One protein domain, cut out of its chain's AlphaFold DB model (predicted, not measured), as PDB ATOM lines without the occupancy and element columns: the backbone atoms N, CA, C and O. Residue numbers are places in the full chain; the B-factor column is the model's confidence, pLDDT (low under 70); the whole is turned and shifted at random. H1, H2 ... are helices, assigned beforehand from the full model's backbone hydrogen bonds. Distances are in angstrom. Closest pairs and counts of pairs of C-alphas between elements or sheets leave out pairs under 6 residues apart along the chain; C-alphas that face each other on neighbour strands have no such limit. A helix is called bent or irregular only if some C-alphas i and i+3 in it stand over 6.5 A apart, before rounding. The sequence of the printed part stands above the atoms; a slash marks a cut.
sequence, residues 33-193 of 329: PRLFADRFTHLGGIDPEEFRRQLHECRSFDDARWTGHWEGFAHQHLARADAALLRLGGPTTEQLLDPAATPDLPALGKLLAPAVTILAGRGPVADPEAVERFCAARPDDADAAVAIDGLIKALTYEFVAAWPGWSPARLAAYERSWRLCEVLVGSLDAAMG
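This is residues 33 to 193 of the 329 residues of an uncharacterized protein of Mycobacterium sp. 852002-51759_SCH5129042 (UniProt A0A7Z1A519). Three long helices, H3, H8 and H9, form an up-and-down bundle with their centres in a triangle, and H8 is the hub. H5 runs across one end of this bundle; H1 packs on the later part of H8, H7 folds back on its early part, and H4 packs on H3 and H9. The printed part has 161 residues with nine named helices, H1 to H9 in chain order, and no named strand: all helix. It is compact, with a radius of gyration of the C-alphas of 15.3 A, and spans 42 by 35 by 26 A.

Begin with H3, residues 63 to 88, which has a kink of 28 degrees near residue 73. It touches H8, residues 139 to 162, opposite ways at a shallow tilt of 16 degrees; look at the closest C-alphas, Ala 81 and Ala 147, 4.1 A apart. H8 forms a helical hairpin with H9, residues 168 to 188, at a shallow tilt of 28 degrees, closest at C-alphas 162 and 170, 4.1 A. In this up-and-down bundle each helix runs against the one before it. H4, residues 93 to 97, touches H3 at C-alphas 82 and 93, 5.9 A, and H9 at C-alphas 97 and 179, 6.2 A. H5, residues 105 to 115, is about perpendicular to H9 at 74 degrees; their closest C-alphas, 109 and 187, are 4.3 A apart. H6, residues 117 to 120, touches H8 at C-alphas 118 and 145, 6.6 A. H7, residues 130 to 137, forms a helical hairpin with H8, closest at C-alphas 135 and 142, 4.7 A. H1, residues 36 to 44, touches H8 at C-alphas 44 and 153, 5.0 A. H2, residues 48 to 57, touches H1 at a steep tilt of 54 degrees, closest at C-alphas 41 and 48, 6.0 A, and is near H3. H2 and H8 are apart. Every O i to N i+4 pair is within hydrogen-bond range in H2, H4, H7 and H9, against 4 of 5 in H1, 21 of 22 in H3, 5 of 7 in H5 and 18 of 20 in H8; H6 is too short for one.

Find C-alpha 63 at (-99.085, 21.280, 63.559); from there H3 runs 36.3 A to C-alpha 88. H8 runs 34.8 A from C-alpha 139 at (-122.784, 40.384, 36.319), and H9 runs 30.3 A to C-alpha 188 at (-117.463, 21.049, 35.745). H5 and H8 are irregular: C-alphas 111 and 114 are 7.3 A apart, C-alphas 140 and 143 7.7 A.

The two C-alphas farthest apart, Asp 62 and Asp 140, are 43.9 A apart. The printed part has no cut, and no link is long. Mean pLDDT of the printed part is 96.2; no printed residue is under 70.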
ATOM      1  N   PRO A  33     -89.103  27.603  51.560       86.81
ATOM      2  CA  PRO A  33     -88.543  27.703  50.219       86.81
ATOM      3  C   PRO A  33     -88.923  29.023  49.543       86.81
ATOM      4  O   PRO A  33     -90.030  29.527  49.710       86.81
ATOM      5  N   ARG A  34     -88.027  29.565  48.713       82.38
ATOM      6  CA  ARG A  34     -88.252  30.851  48.027       82.38
ATOM      7  C   ARG A  34     -89.527  30.862  47.175       82.38
ATOM      8  O   ARG A  34     -90.187  31.887  47.111       82.38
ATOM      9  N   LEU A  35     -89.848  29.730  46.551       86.50
ATOM     10  CA  LEU A  35     -91.011  29.566  45.677       86.50
ATOM     11  C   LEU A  35     -92.290  29.195  46.440       86.50
ATOM     12  O   LEU A  35     -93.302  28.925  45.811       86.50
ATOM     13  N   PHE A  36     -92.255  29.142  47.778       91.00
ATOM     14  CA  PHE A  36     -93.410  28.734  48.577       91.00
ATOM     15  C   PHE A  36     -94.626  29.627  48.319       91.00
ATOM     16  O   PHE A  36     -95.702  29.112  48.064       91.00
ATOM     17  N   ALA A  37     -94.454  30.953  48.349       93.38
ATOM     18  CA  ALA A  37     -95.558  31.875  48.091       93.38
ATOM     19  C   ALA A  37     -96.077  31.732  46.653       93.38
ATOM     20  O   ALA A  37     -97.258  31.460  46.474       93.38
ATOM     21  N   ASP A  38     -95.178  31.815  45.666       93.19
ATOM     22  CA  ASP A  38     -95.500  31.696  44.238       93.19
ATOM     23  C   ASP A  38     -96.292  30.417  43.935       93.19
ATOM     24  O   ASP A  38     -97.276  30.440  43.208       93.19
ATOM     25  N   ARG A  39     -95.899  29.292  44.540       92.44
ATOM     26  CA  ARG A  39     -96.576  27.999  44.394       92.44
ATOM     27  C   ARG A  39     -98.075  28.088  44.689       92.44
ATOM     28  O   ARG A  39     -98.886  27.647  43.879       92.44
ATOM     29  N   PHE A  40     -98.445  28.654  45.836       96.06
ATOM     30  CA  PHE A  40     -99.843  28.705  46.269       96.06
ATOM     31  C   PHE A  40    -100.607  29.880  45.664       96.06
ATOM     32  O   PHE A  40    -101.790  29.735  45.359       96.06
ATOM     33  N   THR A  41     -99.953  31.019  45.421       96.69
ATOM     34  CA  THR A  41    -100.599  32.152  44.747       96.69
ATOM     35  C   THR A  41    -100.954  31.804  43.307       96.69
ATOM     36  O   THR A  41    -102.076  32.074  42.882       96.69
ATOM     37  N   HIS A  42    -100.059  31.121  42.585       95.38
ATOM     38  CA  HIS A  42    -100.309  30.660  41.219       95.38
ATOM     39  C   HIS A  42    -101.406  29.597  41.148       95.38
ATOM     40  O   HIS A  42    -102.221  29.638  40.228       95.38
ATOM     41  N   LEU A  43    -101.451  28.661  42.104       95.94
ATOM     42  CA  LEU A  43    -102.501  27.642  42.149       95.94
ATOM     43  C   LEU A  43    -103.869  28.262  42.453       95.94
ATOM     44  O   LEU A  43    -104.837  28.008  41.739       95.94
ATOM     45  N   GLY A  44    -103.945  29.090  43.496       96.75
ATOM     46  CA  GLY A  44    -105.206  29.625  44.000       96.75
ATOM     47  C   GLY A  44    -105.727  30.857  43.265       96.75
ATOM     48  O   GLY A  44    -106.884  31.214  43.465       96.75
ATOM     49  N   GLY A  45    -104.910  31.521  42.437       96.88
ATOM     50  CA  GLY A  45    -105.231  32.871  41.958       96.88
ATOM     51  C   GLY A  45    -105.353  33.840  43.138       96.88
ATOM     52  O   GLY A  45    -106.321  34.590  43.250       96.88
ATOM     53  N   ILE A  46    -104.427  33.733  44.093       97.88
ATOM     54  CA  ILE A  46    -104.407  34.562  45.304       97.88
ATOM     55  C   ILE A  46    -103.476  35.739  45.044       97.88
ATOM     56  O   ILE A  46    -102.368  35.553  44.536       97.88
ATOM     57  N   ASP A  47    -103.910  36.935  45.430       97.12
ATOM     58  CA  ASP A  47    -103.073  38.125  45.356       97.12
ATOM     59  C   ASP A  47    -101.728  37.893  46.094       97.12
ATOM     60  O   ASP A  47    -101.712  37.478  47.263       97.12
ATOM     61  N   PRO A  48    -100.573  38.122  45.440       96.12
ATOM     62  CA  PRO A  48     -99.278  37.859  46.057       96.12
ATOM     63  C   PRO A  48     -98.980  38.706  47.297       96.12
ATOM     64  O   PRO A  48     -98.170  38.291  48.133       96.12
ATOM     65  N   GLU A  49     -99.563  39.899  47.426       96.44
ATOM     66  CA  GLU A  49     -99.396  40.741  48.610       96.44
ATOM     67  C   GLU A  49    -100.234  40.258  49.781       96.44
ATOM     68  O   GLU A  49     -99.726  40.184  50.906       96.44
ATOM     69  N   GLU A  50    -101.466  39.849  49.495       97.19
ATOM     70  CA  GLU A  50    -102.358  39.192  50.438       97.19
ATOM     71  C   GLU A  50    -101.683  37.967  51.055       97.19
ATOM     72  O   GLU A  50    -101.470  37.911  52.270       97.19
ATOM     73  N   PHE A  51    -101.238  37.025  50.220       97.62
ATOM     74  CA  PHE A  51    -100.618  35.794  50.706       97.62
ATOM     75  C   PHE A  51     -99.336  36.067  51.503       97.62
ATOM     76  O   PHE A  51     -99.066  35.427  52.519       97.62
ATOM     77  N   ARG A  52     -98.537  37.061  51.093       95.38
ATOM     78  CA  ARG A  52     -97.323  37.455  51.822       95.38
ATOM     79  C   ARG A  52     -97.640  38.004  53.209       95.38
ATOM     80  O   ARG A  52     -96.879  37.737  54.140       95.38
ATOM     81  N   ARG A  53     -98.735  38.755  53.360       95.94
ATOM     82  CA  ARG A  53     -99.190  39.257  54.662       95.94
ATOM     83  C   ARG A  53     -99.620  38.105  55.567       95.94
ATOM     84  O   ARG A  53     -99.103  37.991  56.675       95.94
ATOM     85  N   GLN A  54    -100.439  37.191  55.051       97.12
ATOM     86  CA  GLN A  54    -100.872  35.983  55.766       97.12
ATOM     87  C   GLN A  54     -99.681  35.106  56.182       97.12
ATOM     88  O   GLN A  54     -99.606  34.616  57.311       97.12
ATOM     89  N   LEU A  55     -98.691  34.954  55.297       95.25
ATOM     90  CA  LEU A  55     -97.462  34.219  55.582       95.25
ATOM     91  C   LEU A  55     -96.599  34.917  56.635       95.25
ATOM     92  O   LEU A  55     -95.982  34.262  57.479       95.25
ATOM     93  N   HIS A  56     -96.542  36.248  56.589       92.62
ATOM     94  CA  HIS A  56     -95.866  37.037  57.604       92.62
ATOM     95  C   HIS A  56     -96.562  36.908  58.956       92.62
ATOM     96  O   HIS A  56     -95.869  36.961  59.960       92.62
ATOM     97  N   GLU A  57     -97.876  36.722  59.024       94.81
ATOM     98  CA  GLU A  57     -98.615  36.527  60.278       94.81
ATOM     99  C   GLU A  57     -98.437  35.125  60.875       94.81
ATOM    100  O   GLU A  57     -98.535  34.970  62.090       94.81
ATOM    101  N   CYS A  58     -98.087  34.122  60.068       95.12
ATOM    102  CA  CYS A  58     -97.847  32.767  60.556       95.12
ATOM    103  C   CYS A  58     -96.564  32.693  61.418       95.12
ATOM    104  O   CYS A  58     -95.446  33.000  60.979       95.12
ATOM    105  N   ARG A  59     -96.720  32.286  62.686       94.44
ATOM    106  CA  ARG A  59     -95.658  32.308  63.720       94.44
ATOM    107  C   ARG A  59     -95.184  30.937  64.194       94.44
ATOM    108  O   ARG A  59     -94.377  30.882  65.120       94.44
ATOM    109  N   SER A  60     -95.679  29.839  63.635       93.44
ATOM    110  CA  SER A  60     -95.399  28.512  64.183       93.44
ATOM    111  C   SER A  60     -95.460  27.428  63.118       93.44
ATOM    112  O   SER A  60     -96.316  27.482  62.242       93.44
ATOM    113  N   PHE A  61     -94.554  26.456  63.221       91.19
ATOM    114  CA  PHE A  61     -94.599  25.206  62.458       91.19
ATOM    115  C   PHE A  61     -95.255  24.065  63.247       91.19
ATOM    116  O   PHE A  61     -95.407  22.975  62.704       91.19
ATOM    117  N   ASP A  62     -95.621  24.304  64.513       92.88
ATOM    118  CA  ASP A  62     -96.431  23.377  65.304       92.88
ATOM    119  C   ASP A  62     -97.718  23.040  64.554       92.88
ATOM    120  O   ASP A  62     -98.392  23.944  64.060       92.88
ATOM    121  N   ASP A  63     -98.051  21.755  64.473       92.81
ATOM    122  CA  ASP A  63     -99.085  21.280  63.559       92.81
ATOM    123  C   ASP A  63    -100.438  21.939  63.805       92.81
ATOM    124  O   ASP A  63    -101.023  22.453  62.860       92.81
ATOM    125  N   ALA A  64    -100.894  22.020  65.057       92.62
ATOM    126  CA  ALA A  64    -102.194  22.610  65.373       92.62
ATOM    127  C   ALA A  64    -102.247  24.113  65.057       92.62
ATOM    128  O   ALA A  64    -103.261  24.629  64.589       92.62
ATOM    129  N   ARG A  65    -101.149  24.837  65.309       95.12
ATOM    130  CA  ARG A  65    -101.064  26.276  65.015       95.12
ATOM    131  C   ARG A  65    -100.930  26.548  63.525       95.12
ATOM    132  O   ARG A  65    -101.495  27.522  63.040       95.12
ATOM    133  N   TRP A  66    -100.165  25.717  62.824       96.50
ATOM    134  CA  TRP A  66     -99.987  25.810  61.386       96.50
ATOM    135  C   TRP A  66    -101.304  25.534  60.666       96.50
ATOM    136  O   TRP A  66    -101.752  26.382  59.896       96.50
ATOM    137  N   THR A  67    -101.935  24.385  60.933       97.31
ATOM    138  CA  THR A  67    -103.185  24.016  60.261       97.31
ATOM    139  C   THR A  67    -104.273  25.024  60.592       97.31
ATOM    140  O   THR A  67    -104.845  25.589  59.671       97.31
ATOM    141  N   GLY A  68    -104.456  25.380  61.869       97.12
ATOM    142  CA  GLY A  68    -105.474  26.353  62.272       97.12
ATOM    143  C   GLY A  68    -105.299  27.742  61.640       97.12
ATOM    144  O   GLY A  68    -106.290  28.388  61.306       97.12
ATOM    145  N   HIS A  69    -104.056  28.199  61.427       97.81
ATOM    146  CA  HIS A  69    -103.782  29.467  60.733       97.81
ATOM    147  C   HIS A  69    -104.281  29.443  59.286       97.81
ATOM    148  O   HIS A  69    -104.964  30.367  58.854       97.81
ATOM    149  N   TRP A  70    -103.962  28.386  58.538       98.38
ATOM    150  CA  TRP A  70    -104.307  28.284  57.117       98.38
ATOM    151  C   TRP A  70    -105.761  27.861  56.876       98.38
ATOM    152  O   TRP A  70    -106.422  28.428  56.008       98.38
ATOM    153  N   GLU A  71    -106.294  26.952  57.694       98.31
ATOM    154  CA  GLU A  71    -107.711  26.561  57.699       98.31
ATOM    155  C   GLU A  71    -108.619  27.764  57.986       98.31
ATOM    156  O   GLU A  71    -109.706  27.867  57.427       98.31
ATOM    157  N   GLY A  72    -108.165  28.734  58.790       98.44
ATOM    158  CA  GLY A  72    -108.884  29.992  58.997       98.44
ATOM    159  C   GLY A  72    -109.187  30.734  57.688       98.44
ATOM    160  O   GLY A  72    -110.310  31.200  57.495       98.44
ATOM    161  N   PHE A  73    -108.226  30.795  56.762       98.69
ATOM    162  CA  PHE A  73    -108.436  31.390  55.437       98.69
ATOM    163  C   PHE A  73    -109.267  30.480  54.527       98.69
ATOM    164  O   PHE A  73    -110.122  30.979  53.793       98.69
ATOM    165  N   ALA A  74    -109.091  29.156  54.613       98.75
ATOM    166  CA  ALA A  74    -109.942  28.215  53.889       98.75
ATOM    167  C   ALA A  74    -111.425  28.408  54.252       98.75
ATOM    168  O   ALA A  74    -112.248  28.600  53.361       98.75
ATOM    169  N   HIS A  75    -111.758  28.485  55.545       98.75
ATOM    170  CA  HIS A  75    -113.123  28.721  56.024       98.75
ATOM    171  C   HIS A  75    -113.712  30.052  55.537       98.75
ATOM    172  O   HIS A  75    -114.888  30.106  55.187       98.75
ATOM    173  N   GLN A  76    -112.914  31.123  55.464       98.69
ATOM    174  CA  GLN A  76    -113.377  32.402  54.906       98.69
ATOM    175  C   GLN A  76    -113.777  32.263  53.432       98.69
ATOM    176  O   GLN A  76    -114.790  32.819  53.004       98.69
ATOM    177  N   HIS A  77    -113.003  31.510  52.650       98.81
ATOM    178  CA  HIS A  77    -113.308  31.262  51.244       98.81
ATOM    179  C   HIS A  77    -114.471  30.282  51.044       98.81
ATOM    180  O   HIS A  77    -115.284  30.505  50.146       98.81
ATOM    181  N   LEU A  78    -114.618  29.278  51.913       98.88
ATOM    182  CA  LEU A  78    -115.798  28.410  51.944       98.88
ATOM    183  C   LEU A  78    -117.065  29.211  52.252       98.88
ATOM    184  O   LEU A  78    -118.029  29.107  51.507       98.88
ATOM    185  N   ALA A  79    -117.039  30.107  53.243       98.81
ATOM    186  CA  ALA A  79    -118.182  30.969  53.560       98.81
ATOM    187  C   ALA A  79    -118.581  31.888  52.388       98.81
ATOM    188  O   ALA A  79    -119.763  32.151  52.158       98.81
ATOM    189  N   ARG A  80    -117.599  32.369  51.610       98.56
ATOM    190  CA  ARG A  80    -117.860  33.125  50.372       98.56
ATOM    191  C   ARG A  80    -118.512  32.252  49.300       98.56
ATOM    192  O   ARG A  80    -119.456  32.714  48.659       98.56
ATOM    193  N   ALA A  81    -118.026  31.023  49.118       98.81
ATOM    194  CA  ALA A  81    -118.622  30.068  48.191       98.81
ATOM    195  C   ALA A  81    -120.047  29.691  48.616       98.81
ATOM    196  O   ALA A  81    -120.944  29.733  47.783       98.81
ATOM    197  N   ASP A  82    -120.280  29.432  49.903       98.69
ATOM    198  CA  ASP A  82    -121.599  29.144  50.474       98.69
ATOM    199  C   ASP A  82    -122.608  30.246  50.193       98.69
ATOM    200  O   ASP A  82    -123.716  29.978  49.733       98.69
ATOM    201  N   ALA A  83    -122.228  31.502  50.428       98.81
ATOM    202  CA  ALA A  83    -123.120  32.626  50.183       98.81
ATOM    203  C   ALA A  83    -123.532  32.723  48.702       98.81
ATOM    204  O   ALA A  83    -124.674  33.080  48.410       98.81
ATOM    205  N   ALA A  84    -122.615  32.424  47.779       98.81
ATOM    206  CA  ALA A  84    -122.888  32.429  46.345       98.81
ATOM    207  C   ALA A  84    -123.712  31.207  45.905       98.81
ATOM    208  O   ALA A  84    -124.720  31.364  45.218       98.81
ATOM    209  N   LEU A  85    -123.357  30.007  46.369       98.75
ATOM    210  CA  LEU A  85    -124.108  28.777  46.113       98.75
ATOM    211  C   LEU A  85    -125.541  28.876  46.640       98.75
ATOM    212  O   LEU A  85    -126.465  28.495  45.931       98.75
ATOM    213  N   LEU A  86    -125.752  29.470  47.817       98.50
ATOM    214  CA  LEU A  86    -127.087  29.701  48.372       98.50
ATOM    215  C   LEU A  86    -127.962  30.544  47.432       98.50
ATOM    216  O   LEU A  86    -129.130  30.217  47.232       98.50
ATOM    217  N   ARG A  87    -127.409  31.605  46.829       98.62
ATOM    218  CA  ARG A  87    -128.136  32.441  45.854       98.62
ATOM    219  C   ARG A  87    -128.431  31.701  44.549       98.62
ATOM    220  O   ARG A  87    -129.473  31.940  43.949       98.62
ATOM    221  N   LEU A  88    -127.561  30.771  44.160       98.38
ATOM    222  CA  LEU A  88    -127.765  29.872  43.021       98.38
ATOM    223  C   LEU A  88    -128.716  28.699  43.333       98.38
ATOM    224  O   LEU A  88    -129.062  27.946  42.426       98.38
ATOM    225  N   GLY A  89    -129.130  28.512  44.592       97.88
ATOM    226  CA  GLY A  89    -129.907  27.343  45.021       97.88
ATOM    227  C   GLY A  89    -129.099  26.036  45.043       97.88
ATOM    228  O   GLY A  89    -129.668  24.959  44.885       97.88
ATOM    229  N   GLY A  90    -127.776  26.132  45.190       97.12
ATOM    230  CA  GLY A  90    -126.849  25.006  45.277       97.12
ATOM    231  C   GLY A  90    -126.686  24.430  46.694       97.12
ATOM    232  O   GLY A  90    -127.263  24.945  47.654       97.12
ATOM    233  N   PRO A  91    -125.892  23.353  46.834       97.69
ATOM    234  CA  PRO A  91    -125.561  22.748  48.124       97.69
ATOM    235  C   PRO A  91    -124.639  23.646  48.962       97.69
ATOM    236  O   PRO A  91    -123.928  24.494  48.421       97.69
ATOM    237  N   THR A  92    -124.597  23.412  50.274       98.00
ATOM    238  CA  THR A  92    -123.602  24.046  51.151       98.00
ATOM    239  C   THR A  92    -122.234  23.381  51.003       98.00
ATOM    240  O   THR A  92    -122.123  22.199  50.676       98.00
ATOM    241  N   THR A  93    -121.163  24.108  51.299       97.75
ATOM    242  CA  THR A  93    -119.798  23.592  51.305       97.75
ATOM    243  C   THR A  93    -119.599  22.494  52.345       97.75
ATOM    244  O   THR A  93    -118.826  21.574  52.099       97.75
ATOM    245  N   GLU A  94    -120.347  22.519  53.453       97.25
ATOM    246  CA  GLU A  94    -120.404  21.418  54.421       97.25
ATOM    247  C   GLU A  94    -120.912  20.126  53.766       97.25
ATOM    248  O   GLU A  94    -120.271  19.085  53.888       97.25
ATOM    249  N   GLN A  95    -122.000  20.195  52.986       96.94
ATOM    250  CA  GLN A  95    -122.507  19.044  52.230       96.94
ATOM    251  C   GLN A  95    -121.517  18.573  51.157       96.94
ATOM    252  O   GLN A  95    -121.418  17.378  50.890       96.94
ATOM    253  N   LEU A  96    -120.784  19.496  50.529       97.38
ATOM    254  CA  LEU A  96    -119.756  19.148  49.543       97.38
ATOM    255  C   LEU A  96    -118.554  18.440  50.190       97.38
ATOM    256  O   LEU A  96    -117.987  17.522  49.595       97.38
ATOM    257  N   LEU A  97    -118.168  18.855  51.397       97.00
ATOM    258  CA  LEU A  97    -117.020  18.326  52.135       97.00
ATOM    259  C   LEU A  97    -117.321  17.043  52.911       97.00
ATOM    260  O   LEU A  97    -116.379  16.308  53.208       97.00
ATOM    261  N   ASP A  98    -118.585  16.761  53.230       95.12
ATOM    262  CA  ASP A  98    -118.980  15.545  53.943       95.12
ATOM    263  C   ASP A  98    -118.590  14.282  53.138       95.12
ATOM    264  O   ASP A  98    -119.106  14.061  52.034       95.12
ATOM    265  N   PRO A  99    -117.696  13.420  53.669       88.44
ATOM    266  CA  PRO A  99    -117.299  12.175  53.011       88.44
ATOM    267  C   PRO A  99    -118.439  11.162  52.855       88.44
ATOM    268  O   PRO A  99    -118.341  10.267  52.017       88.44
ATOM    269  N   ALA A 100    -119.492  11.264  53.672       91.62
ATOM    270  CA  ALA A 100    -120.674  10.412  53.584       91.62
ATOM    271  C   ALA A 100    -121.712  10.944  52.581       91.62
ATOM    272  O   ALA A 100    -122.600  10.197  52.159       91.62
ATOM    273  N   ALA A 101    -121.604  12.212  52.178       90.88
ATOM    274  CA  ALA A 101    -122.524  12.823  51.237       90.88
ATOM    275  C   ALA A 101    -122.203  12.444  49.782       90.88
ATOM    276  O   ALA A 101    -121.050  12.356  49.345       90.88
ATOM    277  N   THR A 102    -123.267  12.281  48.997       89.56
ATOM    278  CA  THR A 102    -123.222  12.062  47.545       89.56
ATOM    279  C   THR A 102    -123.866  13.261  46.845       89.56
ATOM    280  O   THR A 102    -125.039  13.199  46.477       89.56
ATOM    281  N   PRO A 103    -123.151  14.399  46.721       91.75
ATOM    282  CA  PRO A 103    -123.710  15.587  46.087       91.75
ATOM    283  C   PRO A 103    -124.062  15.308  44.620       91.75
ATOM    284  O   PRO A 103    -123.338  14.597  43.921       91.75
ATOM    285  N   ASP A 104    -125.158  15.902  44.144       96.25
ATOM    286  CA  ASP A 104    -125.541  15.876  42.730       96.25
ATOM    287  C   ASP A 104    -124.586  16.783  41.933       96.25
ATOM    288  O   ASP A 104    -124.830  17.978  41.739       96.25
ATOM    289  N   LEU A 105    -123.442  16.216  41.529       96.62
ATOM    290  CA  LEU A 105    -122.414  16.926  40.765       96.62
ATOM    291  C   LEU A 105    -122.943  17.470  39.427       96.62
ATOM    292  O   LEU A 105    -122.622  18.619  39.127       96.62
ATOM    293  N   PRO A 106    -123.788  16.755  38.651       97.62
ATOM    294  CA  PRO A 106    -124.423  17.327  37.463       97.62
ATOM    295  C   PRO A 106    -125.291  18.560  37.745       97.62
ATOM    296  O   PRO A 106    -125.281  19.510  36.958       97.62
ATOM    297  N   ALA A 107    -126.056  18.571  38.841       98.19
ATOM    298  CA  ALA A 107    -126.846  19.739  39.227       98.19
ATOM    299  C   ALA A 107    -125.949  20.917  39.632       98.19
ATOM    300  O   ALA A 107    -126.140  22.022  39.121       98.19
ATOM    301  N   LEU A 108    -124.931  20.675  40.468       98.62
ATOM    302  CA  LEU A 108    -123.925  21.684  40.816       98.62
ATOM    303  C   LEU A 108    -123.226  22.227  39.559       98.62
ATOM    304  O   LEU A 108    -123.068  23.436  39.403       98.62
ATOM    305  N   GLY A 109    -122.886  21.342  38.627       98.44
ATOM    306  CA  GLY A 109    -122.265  21.673  37.354       98.44
ATOM    307  C   GLY A 109    -123.074  22.655  36.527       98.44
ATOM    308  O   GLY A 109    -122.523  23.628  36.025       98.44
ATOM    309  N   LYS A 110    -124.397  22.471  36.437       98.62
ATOM    310  CA  LYS A 110    -125.286  23.410  35.729       98.62
ATOM    311  C   LYS A 110    -125.277  24.807  36.350       98.62
ATOM    312  O   LYS A 110    -125.326  25.780  35.605       98.62
ATOM    313  N   LEU A 111    -125.204  24.901  37.680       98.62
ATOM    314  CA  LEU A 111    -125.139  26.183  38.389       98.62
ATOM    315  C   LEU A 111    -123.810  26.907  38.136       98.62
ATOM    316  O   LEU A 111    -123.787  28.125  37.997       98.62
ATOM    317  N   LEU A 112    -122.707  26.158  38.072       98.81
ATOM    318  CA  LEU A 112    -121.357  26.712  37.954       98.81
ATOM    319  C   LEU A 112    -120.885  26.890  36.497       98.81
ATOM    320  O   LEU A 112    -120.005  27.712  36.231       98.81
ATOM    321  N   ALA A 113    -121.475  26.164  35.544       98.62
ATOM    322  CA  ALA A 113    -121.083  26.139  34.133       98.62
ATOM    323  C   ALA A 113    -120.917  27.520  33.471       98.62
ATOM    324  O   ALA A 113    -119.958  27.671  32.707       98.62
ATOM    325  N   PRO A 114    -121.753  28.548  33.748       98.62
ATOM    326  CA  PRO A 114    -121.577  29.863  33.130       98.62
ATOM    327  C   PRO A 114    -120.201  30.496  33.388       98.62
ATOM    328  O   PRO A 114    -119.709  31.254  32.553       98.62
ATOM    329  N   ALA A 115    -119.553  30.142  34.502       98.50
ATOM    330  CA  ALA A 115    -118.243  30.644  34.908       98.50
ATOM    331  C   ALA A 115    -117.116  29.597  34.804       98.50
ATOM    332  O   ALA A 115    -116.047  29.777  35.394       98.50
ATOM    333  N   VAL A 116    -117.302  28.522  34.023       98.00
ATOM    334  CA  VAL A 116    -116.326  27.419  33.875       98.00
ATOM    335  C   VAL A 116    -114.907  27.893  33.531       98.00
ATOM    336  O   VAL A 116    -113.920  27.282  33.941       98.00
ATOM    337  N   THR A 117    -114.769  29.025  32.833       96.44
ATOM    338  CA  THR A 117    -113.471  29.596  32.450       96.44
ATOM    339  C   THR A 117    -112.617  30.037  33.639       96.44
ATOM    340  O   THR A 117    -111.398  30.071  33.493       96.44
ATOM    341  N   ILE A 118    -113.206  30.319  34.811       97.75
ATOM    342  CA  ILE A 118    -112.451  30.613  36.045       97.75
ATOM    343  C   ILE A 118    -111.596  29.408  36.462       97.75
ATOM    344  O   ILE A 118    -110.461  29.571  36.909       97.75
ATOM    345  N   LEU A 119    -112.111  28.191  36.266       97.19
ATOM    346  CA  LEU A 119    -111.371  26.957  36.511       97.19
ATOM    347  C   LEU A 119    -110.532  26.554  35.294       97.19
ATOM    348  O   LEU A 119    -109.321  26.376  35.394       97.19
ATOM    349  N   ALA A 120    -111.171  26.406  34.136       94.75
ATOM    350  CA  ALA A 120    -110.573  25.764  32.969       94.75
ATOM    351  C   ALA A 120    -109.563  26.658  32.223       94.75
ATOM    352  O   ALA A 120    -108.678  26.162  31.525       94.75
ATOM    353  N   GLY A 121    -109.691  27.983  32.349       90.00
ATOM    354  CA  GLY A 121    -108.870  28.972  31.646       90.00
ATOM    355  C   GLY A 121    -107.628  29.437  32.408       90.00
ATOM    356  O   GLY A 121    -106.893  30.280  31.906       90.00
ATOM    357  N   ARG A 122    -107.388  28.917  33.616       90.56
ATOM    358  CA  ARG A 122    -106.406  29.485  34.552       90.56
ATOM    359  C   ARG A 122    -104.935  29.255  34.189       90.56
ATOM    360  O   ARG A 122    -104.084  30.044  34.583       90.56
ATOM    361  N   GLY A 123    -104.628  28.179  33.461       89.81
ATOM    362  CA  GLY A 123    -103.251  27.798  33.133       89.81
ATOM    363  C   GLY A 123    -102.352  27.574  34.366       89.81
ATOM    364  O   GLY A 123    -102.847  27.381  35.476       89.81
ATOM    365  N   PRO A 124    -101.016  27.586  34.196       88.12
ATOM    366  CA  PRO A 124    -100.066  27.319  35.282       88.12
ATOM    367  C   PRO A 124     -99.873  28.471  36.272       88.12
ATOM    368  O   PRO A 124     -99.328  28.254  37.351       88.12
ATOM    369  N   VAL A 125    -100.283  29.685  35.906       93.50
ATOM    370  CA  VAL A 125    -100.238  30.872  36.762       93.50
ATOM    371  C   VAL A 125    -101.616  31.510  36.702       93.50
ATOM    372  O   VAL A 125    -101.918  32.230  35.752       93.50
ATOM    373  N   ALA A 126    -102.460  31.199  37.686       94.50
ATOM    374  CA  ALA A 126    -103.807  31.744  37.739       94.50
ATOM    375  C   ALA A 126    -103.766  33.250  38.015       94.50
ATOM    376  O   ALA A 126    -103.040  33.715  38.893       94.50
ATOM    377  N   ASP A 127    -104.573  33.998  37.272       95.12
ATOM    378  CA  ASP A 127    -104.682  35.444  37.419       95.12
ATOM    379  C   ASP A 127    -105.544  35.809  38.648       95.12
ATOM    380  O   ASP A 127    -106.717  35.416  38.689       95.12
ATOM    381  N   PRO A 128    -105.011  36.560  39.634       95.44
ATOM    382  CA  PRO A 128    -105.762  36.972  40.822       95.44
ATOM    383  C   PRO A 128    -107.001  37.834  40.540       95.44
ATOM    384  O   PRO A 128    -107.943  37.832  41.332       95.44
ATOM    385  N   GLU A 129    -107.031  38.546  39.411       96.56
ATOM    386  CA  GLU A 129    -108.117  39.451  39.018       96.56
ATOM    387  C   GLU A 129    -109.150  38.779  38.095       96.56
ATOM    388  O   GLU A 129    -110.123  39.412  37.676       96.56
ATOM    389  N   ALA A 130    -108.965  37.497  37.745       96.69
ATOM    390  CA  ALA A 130    -109.817  36.801  36.776       96.69
ATOM    391  C   ALA A 130    -111.310  36.890  37.124       96.69
ATOM    392  O   ALA A 130    -112.142  37.111  36.244       96.69
ATOM    393  N   VAL A 131    -111.639  36.747  38.406       97.94
ATOM    394  CA  VAL A 131    -113.020  36.731  38.907       97.94
ATOM    395  C   VAL A 131    -113.621  38.127  38.908       97.94
ATOM    396  O   VAL A 131    -114.750  38.293  38.467       97.94
ATOM    397  N   GLU A 132    -112.869  39.144  39.334       97.69
ATOM    398  CA  GLU A 132    -113.337  40.533  39.303       97.69
ATOM    399  C   GLU A 132    -113.665  40.964  37.870       97.69
ATOM    400  O   GLU A 132    -114.759  41.467  37.600       97.69
ATOM    401  N   ARG A 133    -112.762  40.677  36.925       97.75
ATOM    402  CA  ARG A 133    -112.982  40.990  35.508       97.75
ATOM    403  C   ARG A 133    -114.128  40.181  34.906       97.75
ATOM    404  O   ARG A 133    -114.891  40.727  34.111       97.75
ATOM    405  N   PHE A 134    -114.278  38.912  35.290       98.44
ATOM    406  CA  PHE A 134    -115.415  38.098  34.864       98.44
ATOM    407  C   PHE A 134    -116.736  38.688  35.363       98.44
ATOM    408  O   PHE A 134    -117.632  38.912  34.554       98.44
ATOM    409  N   CYS A 135    -116.847  39.007  36.654       98.44
ATOM    410  CA  CYS A 135    -118.059  39.579  37.242       98.44
ATOM    411  C   CYS A 135    -118.408  40.945  36.635       98.44
ATOM    412  O   CYS A 135    -119.581  41.226  36.405       98.44
ATOM    413  N   ALA A 136    -117.409  41.779  36.323       98.19
ATOM    414  CA  ALA A 136    -117.633  43.054  35.641       98.19
ATOM    415  C   ALA A 136    -118.189  42.870  34.216       98.19
ATOM    416  O   ALA A 136    -119.021  43.657  33.770       98.19
ATOM    417  N   ALA A 137    -117.744  41.830  33.503       98.19
ATOM    418  CA  ALA A 137    -118.198  41.527  32.146       98.19
ATOM    419  C   ALA A 137    -119.524  40.744  32.103       98.19
ATOM    420  O   ALA A 137    -120.274  40.866  31.135       98.19
ATOM    421  N   ARG A 138    -119.798  39.919  33.119       98.19
ATOM    422  CA  ARG A 138    -120.952  39.013  33.213       98.19
ATOM    423  C   ARG A 138    -121.576  39.073  34.615       98.19
ATOM    424  O   ARG A 138    -121.455  38.115  35.378       98.19
ATOM    425  N   PRO A 139    -122.240  40.188  34.975       97.81
ATOM    426  CA  PRO A 139    -122.784  40.384  36.319       97.81
ATOM    427  C   PRO A 139    -123.853  39.350  36.698       97.81
ATOM    428  O   PRO A 139    -123.914  38.948  37.857       97.81
ATOM    429  N   ASP A 140    -124.636  38.865  35.730       98.19
ATOM    430  CA  ASP A 140    -125.671  37.846  35.961       98.19
ATOM    431  C   ASP A 140    -125.083  36.470  36.333       98.19
ATOM    432  O   ASP A 140    -125.739  35.669  36.993       98.19
ATOM    433  N   ASP A 141    -123.823  36.216  35.963       98.44
ATOM    434  CA  ASP A 141    -123.102  34.965  36.231       98.44
ATOM    435  C   ASP A 141    -122.107  35.107  37.406       98.44
ATOM    436  O   ASP A 141    -121.290  34.216  37.663       98.44
ATOM    437  N   ALA A 142    -122.143  36.236  38.128       98.62
ATOM    438  CA  ALA A 142    -121.153  36.574  39.150       98.62
ATOM    439  C   ALA A 142    -121.120  35.568  40.310       98.62
ATOM    440  O   ALA A 142    -120.042  35.216  40.789       98.62
ATOM    441  N   ASP A 143    -122.276  35.058  40.740       98.81
ATOM    442  CA  ASP A 143    -122.334  34.080  41.829       98.81
ATOM    443  C   ASP A 143    -121.659  32.755  41.453       98.81
ATOM    444  O   ASP A 143    -120.954  32.174  42.278       98.81
ATOM    445  N   ALA A 144    -121.771  32.309  40.197       98.88
ATOM    446  CA  ALA A 144    -121.064  31.116  39.729       98.88
ATOM    447  C   ALA A 144    -119.543  31.322  39.796       98.88
ATOM    448  O   ALA A 144    -118.813  30.462  40.294       98.88
ATOM    449  N   ALA A 145    -119.061  32.494  39.370       98.81
ATOM    450  CA  ALA A 145    -117.642  32.834  39.430       98.81
ATOM    451  C   ALA A 145    -117.124  32.939  40.873       98.81
ATOM    452  O   ALA A 145    -116.053  32.413  41.178       98.81
ATOM    453  N   VAL A 146    -117.890  33.563  41.775       98.81
ATOM    454  CA  VAL A 146    -117.544  33.685  43.201       98.81
ATOM    455  C   VAL A 146    -117.539  32.324  43.899       98.81
ATOM    456  O   VAL A 146    -116.651  32.070  44.715       98.81
ATOM    457  N   ALA A 147    -118.486  31.439  43.576       98.88
ATOM    458  CA  ALA A 147    -118.523  30.082  44.112       98.88
ATOM    459  C   ALA A 147    -117.292  29.273  43.677       98.88
ATOM    460  O   ALA A 147    -116.594  28.720  44.527       98.88
ATOM    461  N   ILE A 148    -116.975  29.267  42.377       98.81
ATOM    462  CA  ILE A 148    -115.788  28.585  41.841       98.81
ATOM    463  C   ILE A 148    -114.508  29.134  42.492       98.81
ATOM    464  O   ILE A 148    -113.683  28.354  42.969       98.81
ATOM    465  N   ASP A 149    -114.355  30.460  42.575       98.75
ATOM    466  CA  ASP A 149    -113.204  31.114  43.213       98.75
ATOM    467  C   ASP A 149    -113.042  30.728  44.686       98.75
ATOM    468  O   ASP A 149    -111.946  30.381  45.130       98.75
ATOM    469  N   GLY A 150    -114.139  30.761  45.444       98.75
ATOM    470  CA  GLY A 150    -114.144  30.386  46.852       98.75
ATOM    471  C   GLY A 150    -113.718  28.931  47.055       98.75
ATOM    472  O   GLY A 150    -112.851  28.667  47.886       98.75
ATOM    473  N   LEU A 151    -114.234  28.001  46.247       98.81
ATOM    474  CA  LEU A 151    -113.861  26.583  46.313       98.81
ATOM    475  C   LEU A 151    -112.384  26.351  45.951       98.81
ATOM    476  O   LEU A 151    -111.685  25.623  46.652       98.81
ATOM    477  N   ILE A 152    -111.882  27.011  44.903       98.69
ATOM    478  CA  ILE A 152    -110.469  26.960  44.487       98.69
ATOM    479  C   ILE A 152    -109.544  27.470  45.594       98.69
ATOM    480  O   ILE A 152    -108.520  26.848  45.898       98.69
ATOM    481  N   LYS A 153    -109.864  28.629  46.177       98.75
ATOM    482  CA  LYS A 153    -109.028  29.247  47.209       98.75
ATOM    483  C   LYS A 153    -109.081  28.442  48.499       98.75
ATOM    484  O   LYS A 153    -108.029  28.207  49.083       98.75
ATOM    485  N   ALA A 154    -110.250  27.933  48.886       98.88
ATOM    486  CA  ALA A 154    -110.379  27.011  50.010       98.88
ATOM    487  C   ALA A 154    -109.522  25.754  49.816       98.88
ATOM    488  O   ALA A 154    -108.692  25.451  50.667       98.88
ATOM    489  N   LEU A 155    -109.626  25.093  48.657       98.56
ATOM    490  CA  LEU A 155    -108.780  23.956  48.279       98.56
ATOM    491  C   LEU A 155    -107.292  24.286  48.410       98.56
ATOM    492  O   LEU A 155    -106.518  23.471  48.919       98.56
ATOM    493  N   THR A 156    -106.899  25.474  47.950       98.56
ATOM    494  CA  THR A 156    -105.508  25.933  47.976       98.56
ATOM    495  C   THR A 156    -105.034  26.145  49.409       98.56
ATOM    496  O   THR A 156    -103.964  25.662  49.760       98.56
ATOM    497  N   TYR A 157    -105.818  26.806  50.263       98.75
ATOM    498  CA  TYR A 157    -105.463  27.018  51.668       98.75
ATOM    499  C   TYR A 157    -105.450  25.726  52.488       98.75
ATOM    500  O   TYR A 157    -104.557  25.553  53.314       98.75
ATOM    501  N   GLU A 158    -106.359  24.788  52.219       98.56
ATOM    502  CA  GLU A 158    -106.309  23.437  52.795       98.56
ATOM    503  C   GLU A 158    -105.029  22.699  52.383       98.56
ATOM    504  O   GLU A 158    -104.386  22.024  53.189       98.56
ATOM    505  N   PHE A 159    -104.576  22.899  51.143       97.62
ATOM    506  CA  PHE A 159    -103.292  22.366  50.707       97.62
ATOM    507  C   PHE A 159    -102.104  23.043  51.419       97.62
ATOM    508  O   PHE A 159    -101.163  22.358  51.827       97.62
ATOM    509  N   VAL A 160    -102.151  24.360  51.656       97.44
ATOM    510  CA  VAL A 160    -101.141  25.040  52.490       97.44
ATOM    511  C   VAL A 160    -101.137  24.462  53.912       97.44
ATOM    512  O   VAL A 160    -100.068  24.199  54.463       97.44
ATOM    513  N   ALA A 161    -102.312  24.218  54.500       97.44
ATOM    514  CA  ALA A 161    -102.455  23.623  55.829       97.44
ATOM    515  C   ALA A 161    -101.849  22.210  55.895       97.44
ATOM    516  O   ALA A 161    -101.153  21.882  56.858       97.44
ATOM    517  N   ALA A 162    -102.026  21.402  54.847       95.44
ATOM    518  CA  ALA A 162    -101.413  20.082  54.741       95.44
ATOM    519  C   ALA A 162     -99.872  20.137  54.666       95.44
ATOM    520  O   ALA A 162     -99.185  19.242  55.158       95.44
ATOM    521  N   TRP A 163     -99.300  21.200  54.095       90.00
ATOM    522  CA  TRP A 163     -97.859  21.323  53.864       90.00
ATOM    523  C   TRP A 163     -97.092  21.887  55.079       90.00
ATOM    524  O   TRP A 163     -97.531  22.883  55.638       90.00
ATOM    525  N   PRO A 164     -95.914  21.380  55.488       79.25
ATOM    526  CA  PRO A 164     -95.325  20.091  55.160       79.25
ATOM    527  C   PRO A 164     -95.660  19.059  56.249       79.25
ATOM    528  O   PRO A 164     -95.717  19.395  57.429       79.25
ATOM    529  N   GLY A 165     -95.783  17.782  55.897       82.19
ATOM    530  CA  GLY A 165     -95.819  16.700  56.883       82.19
ATOM    531  C   GLY A 165     -97.061  15.814  56.830       82.19
ATOM    532  O   GLY A 165     -97.965  16.015  56.029       82.19
ATOM    533  N   TRP A 166     -97.079  14.816  57.718       89.12
ATOM    534  CA  TRP A 166     -98.041  13.703  57.720       89.12
ATOM    535  C   TRP A 166     -98.744  13.523  59.070       89.12
ATOM    536  O   TRP A 166     -99.202  12.431  59.400       89.12
ATOM    537  N   SER A 167     -98.805  14.565  59.900       93.12
ATOM    538  CA  SER A 167     -99.580  14.467  61.136       93.12
ATOM    539  C   SER A 167    -101.079  14.364  60.839       93.12
ATOM    540  O   SER A 167    -101.525  14.807  59.777       93.12
ATOM    541  N   PRO A 168    -101.888  13.818  61.765       95.00
ATOM    542  CA  PRO A 168    -103.320  13.642  61.535       95.00
ATOM    543  C   PRO A 168    -104.048  14.925  61.108       95.00
ATOM    544  O   PRO A 168    -104.885  14.876  60.214       95.00
ATOM    545  N   ALA A 169    -103.694  16.080  61.686       95.56
ATOM    546  CA  ALA A 169    -104.291  17.366  61.318       95.56
ATOM    547  C   ALA A 169    -103.954  17.772  59.870       95.56
ATOM    548  O   ALA A 169    -104.827  18.204  59.122       95.56
ATOM    549  N   ARG A 170    -102.704  17.563  59.443       95.38
ATOM    550  CA  ARG A 170    -102.255  17.851  58.073       95.38
ATOM    551  C   ARG A 170    -102.890  16.914  57.051       95.38
ATOM    552  O   ARG A 170    -103.300  17.364  55.987       95.38
ATOM    553  N   LEU A 171    -103.012  15.629  57.387       95.00
ATOM    554  CA  LEU A 171    -103.693  14.648  56.540       95.00
ATOM    555  C   LEU A 171    -105.194  14.941  56.421       95.00
ATOM    556  O   LEU A 171    -105.755  14.779  55.343       95.00
ATOM    557  N   ALA A 172    -105.833  15.441  57.482       96.19
ATOM    558  CA  ALA A 172    -107.221  15.892  57.413       96.19
ATOM    559  C   ALA A 172    -107.393  17.093  56.465       96.19
ATOM    560  O   ALA A 172    -108.323  17.103  55.661       96.19
ATOM    561  N   ALA A 173    -106.478  18.069  56.506       97.31
ATOM    562  CA  ALA A 173    -106.475  19.190  55.563       97.31
ATOM    563  C   ALA A 173    -106.238  18.738  54.117       97.31
ATOM    564  O   ALA A 173    -106.923  19.175  53.193       97.31
ATOM    565  N   TYR A 174    -105.330  17.782  53.920       96.56
ATOM    566  CA  TYR A 174    -105.119  17.154  52.623       96.56
ATOM    567  C   TYR A 174    -106.395  16.485  52.081       96.56
ATOM    568  O   TYR A 174    -106.754  16.727  50.930       96.56
ATOM    569  N   GLU A 175    -107.121  15.706  52.891       96.69
ATOM    570  CA  GLU A 175    -108.369  15.066  52.445       96.69
ATOM    571  C   GLU A 175    -109.471  16.090  52.123       96.69
ATOM    572  O   GLU A 175    -110.216  15.895  51.162       96.69
ATOM    573  N   ARG A 176    -109.542  17.224  52.838       97.94
ATOM    574  CA  ARG A 176    -110.453  18.328  52.472       97.94
ATOM    575  C   ARG A 176    -110.061  18.983  51.149       97.94
ATOM    576  O   ARG A 176    -110.923  19.192  50.297       97.94
ATOM    577  N   SER A 177    -108.771  19.248  50.938       98.06
ATOM    578  CA  SER A 177    -108.257  19.755  49.657       98.06
ATOM    579  C   SER A 177    -108.575  18.794  48.501       98.06
ATOM    580  O   SER A 177    -109.082  19.214  47.460       98.06
ATOM    581  N   TRP A 178    -108.360  17.489  48.708       97.06
ATOM    582  CA  TRP A 178    -108.722  16.430  47.763       97.06
ATOM    583  C   TRP A 178    -110.219  16.434  47.444       97.06
ATOM    584  O   TRP A 178    -110.595  16.437  46.271       97.06
ATOM    585  N   ARG A 179    -111.076  16.469  48.470       97.69
ATOM    586  CA  ARG A 179    -112.531  16.445  48.300       97.69
ATOM    587  C   ARG A 179    -113.037  17.658  47.525       97.69
ATOM    588  O   ARG A 179    -113.841  17.501  46.610       97.69
ATOM    589  N   LEU A 180    -112.530  18.852  47.834       98.38
ATOM    590  CA  LEU A 180    -112.853  20.059  47.069       98.38
ATOM    591  C   LEU A 180    -112.401  19.934  45.613       98.38
ATOM    592  O   LEU A 180    -113.133  20.349  44.720       98.38
ATOM    593  N   CYS A 181    -111.231  19.337  45.362       98.00
ATOM    594  CA  CYS A 181    -110.753  19.099  44.004       98.00
ATOM    595  C   CYS A 181    -111.706  18.179  43.245       98.00
ATOM    596  O   CYS A 181    -112.130  18.540  42.154       98.00
ATOM    597  N   GLU A 182    -112.057  17.029  43.828       97.31
ATOM    598  CA  GLU A 182    -112.975  16.039  43.251       97.31
ATOM    599  C   GLU A 182    -114.330  16.663  42.899       97.31
ATOM    600  O   GLU A 182    -114.771  16.564  41.756       97.31
ATOM    601  N   VAL A 183    -114.957  17.356  43.854       97.75
ATOM    602  CA  VAL A 183    -116.249  18.024  43.649       97.75
ATOM    603  C   VAL A 183    -116.154  19.079  42.550       97.75
ATOM    604  O   VAL A 183    -117.023  19.154  41.681       97.75
ATOM    605  N   LEU A 184    -115.106  19.902  42.570       97.56
ATOM    606  CA  LEU A 184    -114.964  21.010  41.638       97.56
ATOM    607  C   LEU A 184    -114.729  20.525  40.203       97.56
ATOM    608  O   LEU A 184    -115.411  20.979  39.288       97.56
ATOM    609  N   VAL A 185    -113.787  19.600  39.991       97.56
ATOM    610  CA  VAL A 185    -113.493  19.104  38.638       97.56
ATOM    611  C   VAL A 185    -114.591  18.173  38.129       97.56
ATOM    612  O   VAL A 185    -114.932  18.252  36.956       97.56
ATOM    613  N   GLY A 186    -115.184  17.352  39.001       97.44
ATOM    614  CA  GLY A 186    -116.257  16.424  38.639       97.44
ATOM    615  C   GLY A 186    -117.612  17.096  38.403       97.44
ATOM    616  O   GLY A 186    -118.439  16.548  37.690       97.44
ATOM    617  N   SER A 187    -117.863  18.285  38.964       98.06
ATOM    618  CA  SER A 187    -119.068  19.062  38.626       98.06
ATOM    619  C   SER A 187    -118.927  19.836  37.314       98.06
ATOM    620  O   SER A 187    -119.924  20.101  36.649       98.06
ATOM    621  N   LEU A 188    -117.708  20.203  36.917       98.38
ATOM    622  CA  LEU A 188    -117.463  21.049  35.745       98.38
ATOM    623  C   LEU A 188    -116.936  20.290  34.521       98.38
ATOM    624  O   LEU A 188    -116.711  20.919  33.488       98.38
ATOM    625  N   ASP A 189    -116.752  18.973  34.591       97.56
ATOM    626  CA  ASP A 189    -116.192  18.161  33.504       97.56
ATOM    627  C   ASP A 189    -116.985  18.295  32.188       97.56
ATOM    628  O   ASP A 189    -116.411  18.634  31.150       97.56
ATOM    629  N   ALA A 190    -118.312  18.188  32.246       97.44
ATOM    630  CA  ALA A 190    -119.197  18.339  31.097       97.44
ATOM    631  C   ALA A 190    -119.141  19.758  30.509       97.44
ATOM    632  O   ALA A 190    -119.109  19.921  29.289       97.44
ATOM    633  N   ALA A 191    -119.075  20.789  31.361       97.69
ATOM    634  CA  ALA A 191    -118.916  22.180  30.926       97.69
ATOM    635  C   ALA A 191    -117.536  22.437  30.291       97.69
ATOM    636  O   ALA A 191    -117.381  23.354  29.484       97.69
ATOM    637  N   MET A 192    -116.541  21.619  30.638       97.31
ATOM    638  CA  MET A 192    -115.202  21.620  30.057       97.31
ATOM    639  C   MET A 192    -115.074  20.736  28.803       97.31
ATOM    640  O   MET A 192    -114.020  20.767  28.173       97.31
ATOM    641  N   GLY A 193    -116.101  19.967  28.421       97.12
ATOM    642  CA  GLY A 193    -116.031  19.044  27.279       97.12
ATOM    643  C   GLY A 193    -115.131  17.823  27.520       97.12
ATOM    644  O   GLY A 193    -114.554  17.273  26.577       97.12
TER     645      GLY A 193